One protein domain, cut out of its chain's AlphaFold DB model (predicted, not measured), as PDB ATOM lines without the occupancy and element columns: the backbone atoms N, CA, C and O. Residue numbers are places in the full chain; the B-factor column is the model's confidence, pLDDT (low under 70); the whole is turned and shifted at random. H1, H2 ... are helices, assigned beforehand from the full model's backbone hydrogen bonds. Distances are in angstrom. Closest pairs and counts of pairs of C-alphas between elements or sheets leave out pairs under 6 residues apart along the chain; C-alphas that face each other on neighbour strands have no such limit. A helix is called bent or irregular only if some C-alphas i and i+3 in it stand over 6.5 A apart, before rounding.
ATOM      1  N   PRO A  18      34.757 -29.263  41.633       93.12
ATOM      2  CA  PRO A  18      33.799 -29.296  40.539       93.12
ATOM      3  C   PRO A  18      32.588 -30.146  40.946       93.12
ATOM      4  O   PRO A  18      32.727 -31.338  41.197       93.12
ATOM      5  N   GLU A  19      31.411 -29.524  41.016       87.19
ATOM      6  CA  GLU A  19      30.160 -30.179  41.440       87.19
ATOM      7  C   GLU A  19      28.995 -29.871  40.496       87.19
ATOM      8  O   GLU A  19      28.144 -30.722  40.244       87.19
ATOM      9  N   GLN A  20      28.941 -28.658  39.938       87.44
ATOM     10  CA  GLN A  20      27.836 -28.246  39.076       87.44
ATOM     11  C   GLN A  20      28.058 -28.645  37.614       87.44
ATOM     12  O   GLN A  20      29.134 -28.447  37.050       87.44
ATOM     13  N   GLY A  21      26.992 -29.117  36.962       85.75
ATOM     14  CA  GLY A  21      26.980 -29.373  35.519       85.75
ATOM     15  C   GLY A  21      27.719 -30.640  35.081       85.75
ATOM     16  O   GLY A  21      27.956 -30.804  33.889       85.75
ATOM     17  N   ILE A  22      28.066 -31.527  36.018       88.38
ATOM     18  CA  ILE A  22      28.688 -32.828  35.748       88.38
ATOM     19  C   ILE A  22      27.841 -33.965  36.329       88.38
ATOM     20  O   ILE A  22      27.208 -33.813  37.370       88.38
ATOM     21  N   SER A  23      27.823 -35.111  35.653       87.31
ATOM     22  CA  SER A  23      27.156 -36.336  36.103       87.31
ATOM     23  C   SER A  23      27.975 -37.570  35.704       87.31
ATOM     24  O   SER A  23      28.901 -37.482  34.892       87.31
ATOM     25  N   GLY A  24      27.681 -38.726  36.308       85.94
ATOM     26  CA  GLY A  24      28.395 -39.981  36.052       85.94
ATOM     27  C   GLY A  24      29.764 -40.042  36.735       85.94
ATOM     28  O   GLY A  24      29.888 -40.623  37.804       85.94
ATOM     29  N   LEU A  25      30.789 -39.410  36.153       78.88
ATOM     30  CA  LEU A  25      32.189 -39.481  36.617       78.88
ATOM     31  C   LEU A  25      32.497 -38.562  37.823       78.88
ATOM     32  O   LEU A  25      33.655 -38.266  38.112       78.88
ATOM     33  N   VAL A  26      31.467 -38.076  38.518       84.69
ATOM     34  CA  VAL A  26      31.579 -37.007  39.527       84.69
ATOM     35  C   VAL A  26      32.550 -37.399  40.643       84.69
ATOM     36  O   VAL A  26      33.439 -36.623  40.984       84.69
ATOM     37  N   ASP A  27      32.474 -38.635  41.133       86.12
ATOM     38  CA  ASP A  27      33.309 -39.122  42.241       86.12
ATOM     39  C   ASP A  27      34.808 -39.148  41.913       86.12
ATOM     40  O   ASP A  27      35.649 -38.981  42.794       86.12
ATOM     41  N   SER A  28      35.174 -39.296  40.635       88.38
ATOM     42  CA  SER A  28      36.585 -39.321  40.217       88.38
ATOM     43  C   SER A  28      37.201 -37.926  40.104       88.38
ATOM     44  O   SER A  28      38.425 -37.784  40.147       88.38
ATOM     45  N   VAL A  29      36.369 -36.891  39.945       89.00
ATOM     46  CA  VAL A  29      36.812 -35.506  39.725       89.00
ATOM     47  C   VAL A  29      36.506 -34.578  40.898       89.00
ATOM     48  O   VAL A  29      36.875 -33.407  40.837       89.00
ATOM     49  N   GLN A  30      35.921 -35.084  41.990       91.38
ATOM     50  CA  GLN A  30      35.663 -34.363  43.246       91.38
ATOM     51  C   GLN A  30      36.958 -34.037  44.017       91.38
ATOM     52  O   GLN A  30      37.201 -34.478  45.137       91.38
ATOM     53  N   ALA A  31      37.839 -33.246  43.407       92.94
ATOM     54  CA  ALA A  31      39.033 -32.716  44.045       92.94
ATOM     55  C   ALA A  31      39.378 -31.326  43.481       92.94
ATOM     56  O   ALA A  31      39.228 -31.107  42.275       92.94
ATOM     57  N   PRO A  32      39.918 -30.397  44.298       92.94
ATOM     58  CA  PRO A  32      40.218 -29.031  43.858       92.94
ATOM     59  C   PRO A  32      41.146 -28.952  42.638       92.94
ATOM     60  O   PRO A  32      41.005 -28.064  41.800       92.94
ATOM     61  N   ARG A  33      42.048 -29.933  42.482       93.62
ATOM     62  CA  ARG A  33      42.954 -30.046  41.325       93.62
ATOM     63  C   ARG A  33      42.235 -30.158  39.973       93.62
ATOM     64  O   ARG A  33      42.832 -29.848  38.950       93.62
ATOM     65  N   TYR A  34      40.969 -30.579  39.955       94.25
ATOM     66  CA  TYR A  34      40.175 -30.726  38.733       94.25
ATOM     67  C   TYR A  34      39.253 -29.535  38.439       94.25
ATOM     68  O   TYR A  34      38.570 -29.545  37.417       94.25
ATOM     69  N   ALA A  35      39.250 -28.486  39.271       93.06
ATOM     70  CA  ALA A  35      38.369 -27.330  39.084       93.06
ATOM     71  C   ALA A  35      38.572 -26.642  37.719       93.06
ATOM     72  O   ALA A  35      37.604 -26.334  37.024       93.06
ATOM     73  N   VAL A  36      39.831 -26.463  37.305       94.12
ATOM     74  CA  VAL A  36      40.183 -25.846  36.015       94.12
ATOM     75  C   VAL A  36      39.824 -26.737  34.821       94.12
ATOM     76  O   VAL A  36      39.049 -26.284  33.977       94.12
ATOM     77  N   PRO A  37      40.320 -27.988  34.709       93.25
ATOM     78  CA  PRO A  37      40.044 -28.806  33.528       93.25
ATOM     79  C   PRO A  37      38.550 -29.099  33.351       93.25
ATOM     80  O   PRO A  37      38.048 -28.999  32.233       93.25
ATOM     81  N   VAL A  38      37.808 -29.373  34.431       94.38
ATOM     82  CA  VAL A  38      36.350 -29.571  34.346       94.38
ATOM     83  C   VAL A  38      35.656 -28.286  33.886       94.38
ATOM     84  O   VAL A  38      34.819 -28.328  32.986       94.38
ATOM     85  N   GLY A  39      36.042 -27.131  34.435       93.12
ATOM     86  CA  GLY A  39      35.502 -25.833  34.030       93.12
ATOM     87  C   GLY A  39      35.714 -25.524  32.545       93.12
ATOM     88  O   GLY A  39      34.790 -25.046  31.884       93.12
ATOM     89  N   LEU A  40      36.892 -25.846  31.999       93.62
ATOM     90  CA  LEU A  40      37.208 -25.661  30.579       93.62
ATOM     91  C   LEU A  40      36.343 -26.541  29.672       93.62
ATOM     92  O   LEU A  40      35.819 -26.055  28.668       93.62
ATOM     93  N   VAL A  41      36.139 -27.808  30.040       90.81
ATOM     94  CA  VAL A  41      35.275 -28.726  29.282       90.81
ATOM     95  C   VAL A  41      33.828 -28.236  29.291       90.81
ATOM     96  O   VAL A  41      33.202 -28.151  28.235       90.81
ATOM     97  N   LEU A  42      33.308 -27.836  30.456       91.81
ATOM     98  CA  LEU A  42      31.956 -27.279  30.571       91.81
ATOM     99  C   LEU A  42      31.795 -25.980  29.778       91.81
ATOM    100  O   LEU A  42      30.758 -25.759  29.156       91.81
ATOM    101  N   TYR A  43      32.810 -25.114  29.782       90.88
ATOM    102  CA  TYR A  43      32.815 -23.895  28.979       90.88
ATOM    103  C   TYR A  43      32.747 -24.209  27.482       90.88
ATOM    104  O   TYR A  43      31.890 -23.658  26.793       90.88
ATOM    105  N   ALA A  44      33.589 -25.119  26.988       85.94
ATOM    106  CA  ALA A  44      33.582 -25.524  25.586       85.94
ATOM    107  C   ALA A  44      32.237 -26.149  25.183       85.94
ATOM    108  O   ALA A  44      31.684 -25.788  24.148       85.94
ATOM    109  N   ALA A  45      31.673 -27.018  26.029       86.69
ATOM    110  CA  ALA A  45      30.364 -27.627  25.805       86.69
ATOM    111  C   ALA A  45      29.245 -26.576  25.715       86.69
ATOM    112  O   ALA A  45      28.451 -26.599  24.775       86.69
ATOM    113  N   ARG A  46      29.215 -25.604  26.639       88.69
ATOM    114  CA  ARG A  46      28.260 -24.484  26.589       88.69
ATOM    115  C   ARG A  46      28.453 -23.625  25.349       88.69
ATOM    116  O   ARG A  46      27.469 -23.241  24.729       88.69
ATOM    117  N   ARG A  47      29.698 -23.339  24.972       84.25
ATOM    118  CA  ARG A  47      30.002 -22.548  23.778       84.25
ATOM    119  C   ARG A  47      29.516 -23.238  22.506       84.25
ATOM    120  O   ARG A  47      28.889 -22.593  21.678       84.25
ATOM    121  N   LEU A  48      29.728 -24.548  22.387       80.56
ATOM    122  CA  LEU A  48      29.206 -25.349  21.275       80.56
ATOM    123  C   LEU A  48      27.672 -25.346  21.221       80.56
ATOM    124  O   LEU A  48      27.108 -25.341  20.129       80.56
ATOM    125  N   ALA A  49      27.008 -25.333  22.380       82.19
ATOM    126  CA  ALA A  49      25.552 -25.286  22.471       82.19
ATOM    127  C   ALA A  49      24.960 -23.895  22.160       82.19
ATOM    128  O   ALA A  49      23.912 -23.820  21.523       82.19
ATOM    129  N   HIS A  50      25.608 -22.808  22.596       74.75
ATOM    130  CA  HIS A  50      25.105 -21.434  22.450       74.75
ATOM    131  C   HIS A  50      25.454 -20.775  21.115       74.75
ATOM    132  O   HIS A  50      24.595 -20.121  20.534       74.75
ATOM    133  N   ASP A  51      26.682 -20.946  20.617       66.12
ATOM    134  CA  ASP A  51      27.147 -20.239  19.415       66.12
ATOM    135  C   ASP A  51      26.624 -20.867  18.116       66.12
ATOM    136  O   ASP A  51      27.044 -20.431  17.051       66.12
ATOM    137  N   GLY A  52      25.732 -21.871  18.194       53.88
ATOM    138  CA  GLY A  52      25.100 -22.520  17.045       53.88
ATOM    139  C   GLY A  52      26.122 -22.817  15.959       53.88
ATOM    140  O   GLY A  52      26.219 -22.044  15.019       53.88
ATOM    141  N   ALA A  53      26.905 -23.886  16.144       51.06
ATOM    142  CA  ALA A  53      28.008 -24.333  15.287       51.06
ATOM    143  C   ALA A  53      28.134 -23.586  13.937       51.06
ATOM    144  O   ALA A  53      27.199 -23.667  13.134       51.06
ATOM    145  N   PRO A  54      29.276 -22.947  13.599       47.56
ATOM    146  CA  PRO A  54      29.526 -22.568  12.213       47.56
ATOM    147  C   PRO A  54      29.644 -23.866  11.393       47.56
ATOM    148  O   PRO A  54      30.723 -24.429  11.241       47.56
ATOM    149  N   GLY A  55      28.501 -24.385  10.942       45.81
ATOM    150  CA  GLY A  55      28.326 -25.735  10.416       45.81
ATOM    151  C   GLY A  55      28.238 -26.792  11.520       45.81
ATOM    152  O   GLY A  55      29.204 -27.035  12.239       45.81
ATOM    153  N   GLY A  56      27.080 -27.453  11.629       44.22
ATOM    154  CA  GLY A  56      26.835 -28.544  12.570       44.22
ATOM    155  C   GLY A  56      27.998 -29.531  12.651       44.22
ATOM    156  O   GLY A  56      28.373 -30.158  11.658       44.22
ATOM    157  N   VAL A  57      28.541 -29.706  13.856       48.62
ATOM    158  CA  VAL A  57      29.442 -30.819  14.158       48.62
ATOM    159  C   VAL A  57      28.573 -32.063  14.317       48.62
ATOM    160  O   VAL A  57      28.351 -32.589  15.402       48.62
ATOM    161  N   LEU A  58      28.077 -32.544  13.178       46.41
ATOM    162  CA  LEU A  58      28.095 -33.972  12.938       46.41
ATOM    163  C   LEU A  58      29.516 -34.435  13.231       46.41
ATOM    164  O   LEU A  58      30.481 -33.861  12.727       46.41
ATOM    165  N   VAL A  59      29.608 -35.467  14.054       51.06
ATOM    166  CA  VAL A  59      30.723 -36.399  14.174       51.06
ATOM    167  C   VAL A  59      31.423 -36.567  12.811       51.06
ATOM    168  O   VAL A  59      31.024 -37.370  11.973       51.06
ATOM    169  N   ARG A  60      32.446 -35.752  12.549       45.28
ATOM    170  CA  ARG A  60      33.344 -35.844  11.395       45.28
ATOM    171  C   ARG A  60      34.733 -35.536  11.925       45.28
ATOM    172  O   ARG A  60      34.953 -34.490  12.533       45.28
ATOM    173  N   SER A  61      35.648 -36.475  11.722       53.88
ATOM    174  CA  SER A  61      36.971 -36.545  12.350       53.88
ATOM    175  C   SER A  61      37.827 -35.268  12.263       53.88
ATOM    176  O   SER A  61      38.692 -35.080  13.110       53.88
ATOM    177  N   GLY A  62      37.546 -34.340  11.341       55.88
ATOM    178  CA  GLY A  62      38.318 -33.101  11.159       55.88
ATOM    179  C   GLY A  62      38.090 -31.978  12.186       55.88
ATOM    180  O   GLY A  62      38.836 -31.001  12.192       55.88
ATOM    181  N   GLY A  63      37.074 -32.064  13.054       60.34
ATOM    182  CA  GLY A  63      36.853 -31.058  14.109       60.34
ATOM    183  C   GLY A  63      37.857 -31.168  15.261       60.34
ATOM    184  O   GLY A  63      38.343 -30.159  15.770       60.34
ATOM    185  N   VAL A  64      38.215 -32.400  15.630       60.75
ATOM    186  CA  VAL A  64      39.151 -32.686  16.726       60.75
ATOM    187  C   VAL A  64      40.567 -32.257  16.345       60.75
ATOM    188  O   VAL A  64      41.232 -31.610  17.144       60.75
ATOM    189  N   GLU A  65      40.999 -32.504  15.105       65.25
ATOM    190  CA  GLU A  65      42.325 -32.106  14.600       65.25
ATOM    191  C   GLU A  65      42.528 -30.584  14.597       65.25
ATOM    192  O   GLU A  65      43.594 -30.097  14.980       65.25
ATOM    193  N   LYS A  66      41.484 -29.814  14.254       67.62
ATOM    194  CA  LYS A  66      41.520 -28.341  14.301       67.62
ATOM    195  C   LYS A  66      41.669 -27.793  15.721       67.62
ATOM    196  O   LYS A  66      42.273 -26.739  15.899       67.62
ATOM    197  N   LEU A  67      41.142 -28.501  16.721       72.44
ATOM    198  CA  LEU A  67      41.273 -28.137  18.136       72.44
ATOM    199  C   LEU A  67      42.582 -28.662  18.752       72.44
ATOM    200  O   LEU A  67      43.119 -28.046  19.671       72.44
ATOM    201  N   PHE A  68      43.131 -29.760  18.223       79.56
ATOM    202  CA  PHE A  68      44.344 -30.403  18.733       79.56
ATOM    203  C   PHE A  68      45.619 -29.599  18.448       79.56
ATOM    204  O   PHE A  68      46.523 -29.571  19.279       79.56
ATOM    205  N   GLY A  69      45.698 -28.922  17.297       82.06
ATOM    206  CA  GLY A  69      46.862 -28.106  16.924       82.06
ATOM    207  C   GLY A  69      47.158 -26.966  17.913       82.06
ATOM    208  O   GLY A  69      48.258 -26.919  18.469       82.06
ATOM    209  N   PRO A  70      46.189 -26.070  18.186       81.94
ATOM    210  CA  PRO A  70      46.350 -24.997  19.167       81.94
ATOM    211  C   PRO A  70      46.603 -25.515  20.588       81.94
ATOM    212  O   PRO A  70      47.447 -24.968  21.294       81.94
ATOM    213  N   LEU A  71      45.924 -26.598  20.989       81.94
ATOM    214  CA  LEU A  71      46.092 -27.207  22.310       81.94
ATOM    215  C   LEU A  71      47.493 -27.797  22.499       81.94
ATOM    216  O   LEU A  71      48.100 -27.611  23.550       81.94
ATOM    217  N   LYS A  72      48.025 -28.478  21.478       84.56
ATOM    218  CA  LYS A  72      49.382 -29.035  21.505       84.56
ATOM    219  C   LYS A  72      50.425 -27.937  21.661       84.56
ATOM    220  O   LYS A  72      51.341 -28.092  22.458       84.56
ATOM    221  N   ARG A  73      50.275 -26.839  20.920       85.38
ATOM    222  CA  ARG A  73      51.194 -25.700  20.997       85.38
ATOM    223  C   ARG A  73      51.154 -25.037  22.373       85.38
ATOM    224  O   ARG A  73      52.198 -24.838  22.967       85.38
ATOM    225  N   TRP A  74      49.958 -24.814  22.917       83.81
ATOM    226  CA  TRP A  74      49.801 -24.331  24.289       83.81
ATOM    227  C   TRP A  74      50.466 -25.265  25.310       83.81
ATOM    228  O   TRP A  74      51.173 -24.798  26.190       83.81
ATOM    229  N   LEU A  75      50.307 -26.586  25.177       83.06
ATOM    230  CA  LEU A  75      50.923 -27.539  26.104       83.06
ATOM    231  C   LEU A  75      52.459 -27.524  26.023       83.06
ATOM    232  O   LEU A  75      53.106 -27.637  27.056       83.06
ATOM    233  N   GLN A  76      53.021 -27.362  24.821       88.50
ATOM    234  CA  GLN A  76      54.465 -27.193  24.615       88.50
ATOM    235  C   GLN A  76      55.006 -25.878  25.188       88.50
ATOM    236  O   GLN A  76      56.180 -25.807  25.514       88.50
ATOM    237  N   ASP A  77      54.178 -24.837  25.295       82.31
ATOM    238  CA  ASP A  77      54.597 -23.566  25.894       82.31
ATOM    239  C   ASP A  77      54.578 -23.620  27.438       82.31
ATOM    240  O   ASP A  77      55.247 -22.823  28.094       82.31
ATOM    241  N   PHE A  78      53.806 -24.538  28.033       75.44
ATOM    242  CA  PHE A  78      53.657 -24.680  29.490       75.44
ATOM    243  C   PHE A  78      54.583 -25.732  30.127       75.44
ATOM    244  O   PHE A  78      54.736 -25.712  31.352       75.44
ATOM    245  N   PHE A  79      55.171 -26.633  29.335       61.81
ATOM    246  CA  PHE A  79      56.072 -27.710  29.771       61.81
ATOM    247  C   PHE A  79      57.373 -27.692  28.977       61.81
ATOM    248  O   PHE A  79      58.439 -27.820  29.621       61.81
TER     249      PHE A  79
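Overview. This is residues 18 to 79 of the 79 residues of an uncharacterized protein of Gemmatimonadetes bacterium (UniProt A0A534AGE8). Two long helices, H2 and H3, make a loose, open frame: after H2 the chain folds back through the long link of residues 51 to 61, and H3 runs back with a wide gap between it and H2; short H1 and the loop of residues 18 to 25 lie at the end of H2 away from that link. H3 stands free. The printed part has 62 residues, with three named helices in the order H1, H2, H3 and no named strand: all helix, loose, radius of gyration of the C-alphas 14.1 A, spans 34 by 31 by 18 A.

Along the chain. H2, residues 32 to 50, is 27.3 A long from C-alpha 32 at (40.218, -29.031, 43.858); it is irregular, with C-alphas 33 and 36 7.3 A apart. H3, residues 62 to 78, is 25.3 A long, ends at (53.657, -24.680, 29.490) and has a kink of 26 degrees near residue 70. H1 is residues 26 to 29, 5.4 A.

Arrangement. H2 and H3 are apart. H1 and H2 meet only through their tight link of 2 residues. H1 and H3 are apart. O i to N i+4 pairs within hydrogen-bond range number 13 of 15 in H2 and 11 of 13 in H3; H1 is too short for one.

Size, cuts and confidence. The C-alphas of Ala 31 and Gly 55, the two farthest apart, are 36.0 A apart. The printed part has no cut. The link from H2 to H3 is long, 11 residues. pLDDT is under 70 at residues 51 to 66 and 79.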